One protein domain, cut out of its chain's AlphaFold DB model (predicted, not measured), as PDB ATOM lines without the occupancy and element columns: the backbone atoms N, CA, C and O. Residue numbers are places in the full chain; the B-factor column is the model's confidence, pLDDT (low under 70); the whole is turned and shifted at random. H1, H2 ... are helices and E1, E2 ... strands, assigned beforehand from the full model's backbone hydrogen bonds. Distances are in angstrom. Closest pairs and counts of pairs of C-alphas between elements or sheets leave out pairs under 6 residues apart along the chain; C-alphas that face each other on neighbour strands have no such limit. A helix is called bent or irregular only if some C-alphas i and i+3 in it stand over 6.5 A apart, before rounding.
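This is residues 473 to 541 of the 542 residues of an uncharacterized protein of Stentor coeruleus (UniProt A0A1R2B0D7). A strongly twisted, somewhat curled wall of four antiparallel strands, E1 to E4, has the helix H1 over part of one face, and a small hairpin, E5 and E6, follows H1 on that same side of the wall. H1 and the hairpin make only a loose cover, and no named element covers the wall's other face. The printed part has 69 residues, with named elements in the order E1, E2, E3, E4, H1, E5, E6; the larger sheet has the order E1 - E2 - E3 - E4, and E5 and E6 form an antiparallel sheet of two. The class is mostly strand, and the whole is compact, with a radius of gyration of the C-alphas of 11.8 A and an elongated outline spanning 34 by 20 by 19 A.

E1, residues 473 to 481, bends by 53 degrees at residue 478. It forms a hairpin with E2, residues 484 to 492, at 159 degrees, with N 479 and O 486 at 2.9 A. E2 forms a hairpin with E3, residues 500 to 506, at 156 degrees; N 489 and O 504 are 2.8 A apart. E3 forms a hairpin with E4, residues 511 to 517, at 159 degrees; N 503 and O 514 are 2.8 A apart. These four strands are a meander, each the antiparallel neighbour of the one before, and E1 and E4 are the edge strands. H1, residues 521 to 529, is on this sheet at a height of 8.4 A, only just over E3 with 3 of its C-alphas, and runs slantwise to the strands, at 35 degrees to E3 on the local plane. H1 is only just irregular, with C-alphas 522 and 525 6.8 A apart; 3 of its 5 O i to N i+4 pairs are within hydrogen-bond range. E5, residues 531 to 534, and E6, residues 537 to 540, form a hairpin at 140 degrees, with N 539 and O 532 at 2.8 A. The closest C-alphas of E1 and E5 are those of Leu 481 and Glu 533, 6.5 A apart. E4 and E6 are only just apart, at 8.4 A.

E1 begins at C-alpha 473, (-44.249, 78.148, 226.893), and is 21.4 A long. E2 measures 25.8 A, E3 19.4 A and E4 19.9 A. H1 begins at C-alpha 521, (-33.695, 79.553, 220.002), and measures 14.4 A. E6 ends at C-alpha 540, (-28.140, 84.167, 236.039).

The two C-alphas farthest apart, those of Asn 483 and Asn 496, are 35.3 A apart. The printed part has no cut and no long link. Its mean pLDDT is 71.6; residues 494 to 498, 519 to 525 and 527 to 541 are under 70.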
ATOM      1  N   LEU A 473     -45.217  79.033 226.233       74.69
ATOM      2  CA  LEU A 473     -44.249  78.148 226.893       74.69
ATOM      3  C   LEU A 473     -43.401  77.440 225.826       74.69
ATOM      4  O   LEU A 473     -43.922  76.644 225.045       74.69
ATOM      5  N   LEU A 474     -42.110  77.755 225.783       77.12
ATOM      6  CA  LEU A 474     -41.136  77.159 224.870       77.12
ATOM      7  C   LEU A 474     -40.497  75.908 225.474       77.12
ATOM      8  O   LEU A 474     -40.229  74.948 224.758       77.12
ATOM      9  N   TYR A 475     -40.273  75.909 226.790       76.38
ATOM     10  CA  TYR A 475     -39.579  74.828 227.482       76.38
ATOM     11  C   TYR A 475     -40.031  74.701 228.938       76.38
ATOM     12  O   TYR A 475     -40.343  75.701 229.588       76.38
ATOM     13  N   LYS A 476     -40.046  73.466 229.452       83.19
ATOM     14  CA  LYS A 476     -40.322  73.138 230.855       83.19
ATOM     15  C   LYS A 476     -39.442  71.965 231.282       83.19
ATOM     16  O   LYS A 476     -39.566  70.886 230.712       83.19
ATOM     17  N   GLY A 477     -38.617  72.162 232.303       80.38
ATOM     18  CA  GLY A 477     -37.749  71.120 232.856       80.38
ATOM     19  C   GLY A 477     -37.531  71.298 234.355       80.38
ATOM     20  O   GLY A 477     -37.644  72.409 234.871       80.38
ATOM     21  N   SER A 478     -37.253  70.205 235.059       82.12
ATOM     22  CA  SER A 478     -36.849  70.223 236.469       82.12
ATOM     23  C   SER A 478     -35.327  70.248 236.580       82.12
ATOM     24  O   SER A 478     -34.663  69.470 235.892       82.12
ATOM     25  N   LYS A 479     -34.775  71.101 237.444       79.25
ATOM     26  CA  LYS A 479     -33.341  71.149 237.754       79.25
ATOM     27  C   LYS A 479     -33.157  71.167 239.265       79.25
ATOM     28  O   LYS A 479     -33.856  71.901 239.961       79.25
ATOM     29  N   TYR A 480     -32.203  70.386 239.753       74.88
ATOM     30  CA  TYR A 480     -31.746  70.509 241.130       74.88
ATOM     31  C   TYR A 480     -30.783  71.694 241.215       74.88
ATOM     32  O   TYR A 480     -29.800  71.741 240.476       74.88
ATOM     33  N   LEU A 481     -31.104  72.662 242.071       70.56
ATOM     34  CA  LEU A 481     -30.208  73.751 242.461       70.56
ATOM     35  C   LEU A 481     -30.023  73.607 243.975       70.56
ATOM     36  O   LEU A 481     -31.003  73.626 244.725       70.56
ATOM     37  N   GLY A 482     -28.795  73.300 244.394       81.62
ATOM     38  CA  GLY A 482     -28.527  72.847 245.759       81.62
ATOM     39  C   GLY A 482     -29.294  71.558 246.095       81.62
ATOM     40  O   GLY A 482     -29.282  70.596 245.327       81.62
ATOM     41  N   ASN A 483     -29.988  71.556 247.238       80.06
ATOM     42  CA  ASN A 483     -30.797  70.423 247.712       80.06
ATOM     43  C   ASN A 483     -32.278  70.507 247.297       80.06
ATOM     44  O   ASN A 483     -33.069  69.628 247.652       80.06
ATOM     45  N   GLU A 484     -32.680  71.548 246.563       77.44
ATOM     46  CA  GLU A 484     -34.069  71.756 246.159       77.44
ATOM     47  C   GLU A 484     -34.276  71.523 244.658       77.44
ATOM     48  O   GLU A 484     -33.413  71.783 243.820       77.44
ATOM     49  N   ASN A 485     -35.454  71.000 244.311       77.44
ATOM     50  CA  ASN A 485     -35.845  70.767 242.927       77.44
ATOM     51  C   ASN A 485     -36.688  71.944 242.433       77.44
ATOM     52  O   ASN A 485     -37.777  72.196 242.957       77.44
ATOM     53  N   TYR A 486     -36.194  72.632 241.412       81.19
ATOM     54  CA  TYR A 486     -36.846  73.782 240.808       81.19
ATOM     55  C   TYR A 486     -37.420  73.427 239.445       81.19
ATOM     56  O   TYR A 486     -36.807  72.730 238.635       81.19
ATOM     57  N   MET A 487     -38.599  73.964 239.154       79.88
ATOM     58  CA  MET A 487     -39.212  73.888 237.839       79.88
ATOM     59  C   MET A 487     -38.858  75.141 237.043       79.88
ATOM     60  O   MET A 487     -39.324  76.237 237.350       79.88
ATOM     61  N   VAL A 488     -38.061  74.974 235.994       81.12
ATOM     62  CA  VAL A 488     -37.713  76.047 235.063       81.12
ATOM     63  C   VAL A 488     -38.688  76.013 233.894       81.12
ATOM     64  O   VAL A 488     -38.847  74.992 233.220       81.12
ATOM     65  N   LYS A 489     -39.354  77.139 233.650       81.56
ATOM     66  CA  LYS A 489     -40.256  77.367 232.521       81.56
ATOM     67  C   LYS A 489     -39.725  78.535 231.708       81.56
ATOM     68  O   LYS A 489     -39.499  79.602 232.262       81.56
ATOM     69  N   ILE A 490     -39.562  78.352 230.407       80.12
ATOM     70  CA  ILE A 490     -39.114  79.411 229.500       80.12
ATOM     71  C   ILE A 490     -40.286  79.800 228.623       80.12
ATOM     72  O   ILE A 490     -40.891  78.941 227.976       80.12
ATOM     73  N   PHE A 491     -40.604  81.085 228.599       80.75
ATOM     74  CA  PHE A 491     -41.697  81.633 227.822       80.75
ATOM     75  C   PHE A 491     -41.188  82.606 226.762       80.75
ATOM     76  O   PHE A 491     -40.244  83.344 227.002       80.75
ATOM     77  N   HIS A 492     -41.841  82.651 225.606       78.00
ATOM     78  CA  HIS A 492     -41.616  83.694 224.607       78.00
ATOM     79  C   HIS A 492     -42.319  84.986 225.033       78.00
ATOM     80  O   HIS A 492     -43.523  84.955 225.323       78.00
ATOM     81  N   ASN A 493     -41.584  86.102 225.087       74.75
ATOM     82  CA  ASN A 493     -42.135  87.399 225.460       74.75
ATOM     83  C   ASN A 493     -42.481  88.212 224.205       74.75
ATOM     84  O   ASN A 493     -41.661  88.924 223.640       74.75
ATOM     85  N   SER A 494     -43.738  88.135 223.772       59.28
ATOM     86  CA  SER A 494     -44.190  88.778 222.535       59.28
ATOM     87  C   SER A 494     -44.367  90.299 222.615       59.28
ATOM     88  O   SER A 494     -44.754  90.904 221.617       59.28
ATOM     89  N   LYS A 495     -44.142  90.932 223.778       64.81
ATOM     90  CA  LYS A 495     -44.451  92.359 223.953       64.81
ATOM     91  C   LYS A 495     -43.373  93.323 223.473       64.81
ATOM     92  O   LYS A 495     -43.743  94.384 222.984       64.81
ATOM     93  N   ASN A 496     -42.093  92.988 223.632       56.84
ATOM     94  CA  ASN A 496     -41.026  93.988 223.525       56.84
ATOM     95  C   ASN A 496     -39.956  93.641 222.477       56.84
ATOM     96  O   ASN A 496     -39.452  94.551 221.824       56.84
ATOM     97  N   ASN A 497     -39.637  92.358 222.266       64.94
ATOM     98  CA  ASN A 497     -38.660  91.915 221.267       64.94
ATOM     99  C   ASN A 497     -38.867  90.413 220.959       64.94
ATOM    100  O   ASN A 497     -38.959  89.635 221.908       64.94
ATOM    101  N   PRO A 498     -38.941  89.959 219.688       65.25
ATOM    102  CA  PRO A 498     -39.052  88.530 219.362       65.25
ATOM    103  C   PRO A 498     -37.907  87.665 219.913       65.25
ATOM    104  O   PRO A 498     -38.102  86.459 220.064       65.25
ATOM    105  N   ASP A 499     -36.772  88.274 220.255       70.06
ATOM    106  CA  ASP A 499     -35.605  87.599 220.829       70.06
ATOM    107  C   ASP A 499     -35.621  87.570 222.373       70.06
ATOM    108  O   ASP A 499     -34.746  86.971 222.999       70.06
ATOM    109  N   GLU A 500     -36.603  88.198 223.028       71.50
ATOM    110  CA  GLU A 500     -36.747  88.154 224.488       71.50
ATOM    111  C   GLU A 500     -37.558  86.935 224.943       71.50
ATOM    112  O   GLU A 500     -38.693  86.684 224.520       71.50
ATOM    113  N   ILE A 501     -36.978  86.183 225.874       78.12
ATOM    114  CA  ILE A 501     -37.618  85.073 226.571       78.12
ATOM    115  C   ILE A 501     -37.697  85.380 228.068       78.12
ATOM    116  O   ILE A 501     -36.766  85.908 228.667       78.12
ATOM    117  N   ASP A 502     -38.810  85.023 228.700       78.38
ATOM    118  CA  ASP A 502     -38.951  85.087 230.151       78.38
ATOM    119  C   ASP A 502     -38.655  83.715 230.747       78.38
ATOM    120  O   ASP A 502     -39.359  82.739 230.476       78.38
ATOM    121  N   VAL A 503     -37.640  83.634 231.599       82.00
ATOM    122  CA  VAL A 503     -37.325  82.425 232.359       82.00
ATOM    123  C   VAL A 503     -37.957  82.535 233.737       82.00
ATOM    124  O   VAL A 503     -37.620  83.399 234.540       82.00
ATOM    125  N   CYS A 504     -38.905  81.653 234.018       83.56
ATOM    126  CA  CYS A 504     -39.551  81.520 235.310       83.56
ATOM    127  C   CYS A 504     -38.974  80.309 236.037       83.56
ATOM    128  O   CYS A 504     -39.070  79.187 235.539       83.56
ATOM    129  N   VAL A 505     -38.434  80.529 237.229       80.75
ATOM    130  CA  VAL A 505     -37.957  79.465 238.112       80.75
ATOM    131  C   VAL A 505     -38.921  79.367 239.293       80.75
ATOM    132  O   VAL A 505     -39.140  80.345 240.011       80.75
ATOM    133  N   GLU A 506     -39.564  78.209 239.440       80.88
ATOM    134  CA  GLU A 506     -40.548  77.912 240.488       80.88
ATOM    135  C   GLU A 506     -39.991  76.839 241.438       80.88
ATOM    136  O   GLU A 506     -39.826  75.684 241.045       80.88
ATOM    137  N   GLY A 507     -39.697  77.229 242.680       83.38
ATOM    138  CA  GLY A 507     -39.405  76.334 243.804       83.38
ATOM    139  C   GLY A 507     -40.641  76.113 244.683       83.38
ATOM    140  O   GLY A 507     -41.705  76.680 244.428       83.38
ATOM    141  N   LYS A 508     -40.519  75.304 245.747       79.25
ATOM    142  CA  LYS A 508     -41.653  75.001 246.652       79.25
ATOM    143  C   LYS A 508     -42.227  76.245 247.339       79.25
ATOM    144  O   LYS A 508     -43.426  76.294 247.597       79.25
ATOM    145  N   SER A 509     -41.381  77.229 247.633       76.19
ATOM    146  CA  SER A 509     -41.725  78.432 248.402       76.19
ATOM    147  C   SER A 509     -41.526  79.739 247.629       76.19
ATOM    148  O   SER A 509     -41.976  80.788 248.086       76.19
ATOM    149  N   THR A 510     -40.880  79.712 246.457       77.88
ATOM    150  CA  THR A 510     -40.520  80.925 245.710       77.88
ATOM    151  C   THR A 510     -40.783  80.794 244.213       77.88
ATOM    152  O   THR A 510     -40.585  79.747 243.600       77.88
ATOM    153  N   LYS A 511     -41.228  81.895 243.601       84.06
ATOM    154  CA  LYS A 511     -41.386  82.036 242.151       84.06
ATOM    155  C   LYS A 511     -40.702  83.323 241.712       84.06
ATOM    156  O   LYS A 511     -41.137  84.405 242.100       84.06
ATOM    157  N   LYS A 512     -39.644  83.211 240.908       79.44
ATOM    158  CA  LYS A 512     -38.911  84.356 240.343       79.44
ATOM    159  C   LYS A 512     -38.976  84.310 238.812       79.44
ATOM    160  O   LYS A 512     -38.896  83.234 238.221       79.44
ATOM    161  N   MET A 513     -39.155  85.469 238.174       77.12
ATOM    162  CA  MET A 513     -39.104  85.626 236.713       77.12
ATOM    163  C   MET A 513     -37.918  86.506 236.326       77.12
ATOM    164  O   MET A 513     -37.741  87.580 236.896       77.12
ATOM    165  N   PHE A 514     -37.163  86.065 235.326       77.19
ATOM    166  CA  PHE A 514     -36.004  86.756 234.778       77.19
ATOM    167  C   PHE A 514     -36.211  86.967 233.271       77.19
ATOM    168  O   PHE A 514     -36.384  85.979 232.553       77.19
ATOM    169  N   PRO A 515     -36.212  88.212 232.769       70.56
ATOM    170  CA  PRO A 515     -36.180  88.460 231.334       70.56
ATOM    171  C   PRO A 515     -34.763  88.205 230.800       70.56
ATOM    172  O   PRO A 515     -33.782  88.671 231.382       70.56
ATOM    173  N   ILE A 516     -34.645  87.460 229.702       77.06
ATOM    174  CA  ILE A 516     -33.371  87.127 229.056       77.06
ATOM    175  C   ILE A 516     -33.499  87.366 227.553       77.06
ATOM    176  O   ILE A 516     -34.462  86.934 226.927       77.06
ATOM    177  N   ILE A 517     -32.504  88.022 226.959       73.00
ATOM    178  CA  ILE A 517     -32.424  88.205 225.507       73.00
ATOM    179  C   ILE A 517     -31.646  87.022 224.922       73.00
ATOM    180  O   ILE A 517     -30.466  86.845 225.217       73.00
ATOM    181  N   CYS A 518     -32.300  86.216 224.090       71.69
ATOM    182  CA  CYS A 518     -31.699  85.118 223.340       71.69
ATOM    183  C   CYS A 518     -31.714  85.431 221.851       71.69
ATOM    184  O   CYS A 518     -32.762  85.397 221.217       71.69
ATOM    185  N   LYS A 519     -30.532  85.643 221.266       65.50
ATOM    186  CA  LYS A 519     -30.398  85.898 219.823       65.50
ATOM    187  C   LYS A 519     -30.801  84.694 218.957       65.50
ATOM    188  O   LYS A 519     -31.069  84.863 217.773       65.50
ATOM    189  N   ASN A 520     -30.815  83.475 219.507       67.94
ATOM    190  CA  ASN A 520     -31.240  82.273 218.791       67.94
ATOM    191  C   ASN A 520     -31.916  81.260 219.730       67.94
ATOM    192  O   ASN A 520     -31.441  80.990 220.830       67.94
ATOM    193  N   LEU A 521     -32.994  80.617 219.266       59.31
ATOM    194  CA  LEU A 521     -33.695  79.553 220.002       59.31
ATOM    195  C   LEU A 521     -32.805  78.334 220.300       59.31
ATOM    196  O   LEU A 521     -33.084  77.588 221.237       59.31
ATOM    197  N   ARG A 522     -31.730  78.120 219.528       67.50
ATOM    198  CA  ARG A 522     -30.748  77.053 219.795       67.50
ATOM    199  C   ARG A 522     -29.932  77.300 221.069       67.50
ATOM    200  O   ARG A 522     -29.480  76.334 221.677       67.50
ATOM    201  N   ASP A 523     -29.830  78.551 221.516       67.69
ATOM    202  CA  ASP A 523     -29.052  78.940 222.699       67.69
ATOM    203  C   ASP A 523     -29.834  78.755 224.008       67.69
ATOM    204  O   ASP A 523     -29.265  78.857 225.093       67.69
ATOM    205  N   ILE A 524     -31.126  78.405 223.931       66.00
ATOM    206  CA  ILE A 524     -31.994  78.164 225.096       66.00
ATOM    207  C   ILE A 524     -31.397  77.114 226.043       66.00
ATOM    208  O   ILE A 524     -31.543  77.218 227.261       66.00
ATOM    209  N   LYS A 525     -30.699  76.111 225.497       64.81
ATOM    210  CA  LYS A 525     -30.027  75.088 226.304       64.81
ATOM    211  C   LYS A 525     -28.847  75.670 227.093       64.81
ATOM    212  O   LYS A 525     -28.681  75.327 228.255       64.81
ATOM    213  N   ASN A 526     -28.108  76.613 226.512       71.38
ATOM    214  CA  ASN A 526     -26.989  77.283 227.176       71.38
ATOM    215  C   ASN A 526     -27.483  78.242 228.272       71.38
ATOM    216  O   ASN A 526     -26.870  78.343 229.329       71.38
ATOM    217  N   VAL A 527     -28.644  78.881 228.073       67.00
ATOM    218  CA  VAL A 527     -29.305  79.693 229.114       67.00
ATOM    219  C   VAL A 527     -29.691  78.859 230.331       67.00
ATOM    220  O   VAL A 527     -29.611  79.339 231.458       67.00
ATOM    221  N   PHE A 528     -30.080  77.601 230.126       64.56
ATOM    222  CA  PHE A 528     -30.395  76.681 231.216       64.56
ATOM    223  C   PHE A 528     -29.161  76.308 232.052       64.56
ATOM    224  O   PHE A 528     -29.285  76.087 233.260       64.56
ATOM    225  N   ASP A 529     -27.978  76.267 231.439       68.50
ATOM    226  CA  ASP A 529     -26.709  75.981 232.116       68.50
ATOM    227  C   ASP A 529     -26.108  77.215 232.809       68.50
ATOM    228  O   ASP A 529     -25.303  77.067 233.722       68.50
ATOM    229  N   ALA A 530     -26.578  78.415 232.465       65.94
ATOM    230  CA  ALA A 530     -26.179  79.680 233.083       65.94
ATOM    231  C   ALA A 530     -26.950  80.038 234.376       65.94
ATOM    232  O   ALA A 530     -26.677  81.066 234.991       65.94
ATOM    233  N   VAL A 531     -27.928  79.230 234.804       63.53
ATOM    234  CA  VAL A 531     -28.665  79.441 236.066       63.53
ATOM    235  C   VAL A 531     -27.898  78.776 237.214       63.53
ATOM    236  O   VAL A 531     -27.941  77.549 237.318       63.53
ATOM    237  N   ASN A 532     -27.264  79.564 238.089       65.00
ATOM    238  CA  ASN A 532     -26.572  79.060 239.283       65.00
ATOM    239  C   ASN A 532     -27.112  79.700 240.569       65.00
ATOM    240  O   ASN A 532     -27.595  80.829 240.582       65.00
ATOM    241  N   GLU A 533     -27.023  78.969 241.676       49.38
ATOM    242  CA  GLU A 533     -27.309  79.493 243.010       49.38
ATOM    243  C   GLU A 533     -26.021  80.065 243.610       49.38
ATOM    244  O   GLU A 533     -24.999  79.381 243.658       49.38
ATOM    245  N   VAL A 534     -26.058  81.327 244.036       57.28
ATOM    246  CA  VAL A 534     -24.943  82.001 244.711       57.28
ATOM    247  C   VAL A 534     -25.509  82.642 245.974       57.28
ATOM    248  O   VAL A 534     -26.337  83.548 245.885       57.28
ATOM    249  N   ASP A 535     -25.083  82.146 247.137       53.56
ATOM    250  CA  ASP A 535     -25.497  82.610 248.471       53.56
ATOM    251  C   ASP A 535     -27.012  82.519 248.748       53.56
ATOM    252  O   ASP A 535     -27.616  83.432 249.308       53.56
ATOM    253  N   GLY A 536     -27.660  81.425 248.330       51.06
ATOM    254  CA  GLY A 536     -29.108  81.223 248.521       51.06
ATOM    255  C   GLY A 536     -29.986  82.037 247.561       51.06
ATOM    256  O   GLY A 536     -31.218  81.966 247.610       51.06
ATOM    257  N   GLU A 537     -29.373  82.802 246.655       48.28
ATOM    258  CA  GLU A 537     -30.059  83.497 245.578       48.28
ATOM    259  C   GLU A 537     -29.755  82.854 244.224       48.28
ATOM    260  O   GLU A 537     -28.606  82.690 243.817       48.28
ATOM    261  N   ILE A 538     -30.811  82.533 243.479       53.88
ATOM    262  CA  ILE A 538     -30.700  82.092 242.087       53.88
ATOM    263  C   ILE A 538     -30.271  83.293 241.240       53.88
ATOM    264  O   ILE A 538     -31.044  84.244 241.078       53.88
ATOM    265  N   LYS A 539     -29.051  83.245 240.700       59.34
ATOM    266  CA  LYS A 539     -28.480  84.259 239.813       59.34
ATOM    267  C   LYS A 539     -28.251  83.666 238.423       59.34
ATOM    268  O   LYS A 539     -27.778  82.543 238.259       59.34
ATOM    269  N   MET A 540     -28.583  84.448 237.402       62.75
ATOM    270  CA  MET A 540     -28.140  84.167 236.039       62.75
ATOM    271  C   MET A 540     -26.672  84.582 235.935       62.75
ATOM    272  O   MET A 540     -26.358  85.754 236.156       62.75
ATOM    273  N   ILE A 541     -25.783  83.650 235.610       62.94
ATOM    274  CA  ILE A 541     -24.410  83.975 235.226       62.94
ATOM    275  C   ILE A 541     -24.494  84.617 233.841       62.94
ATOM    276  O   ILE A 541     -25.018  84.009 232.909       62.94
TER     277      ILE A 541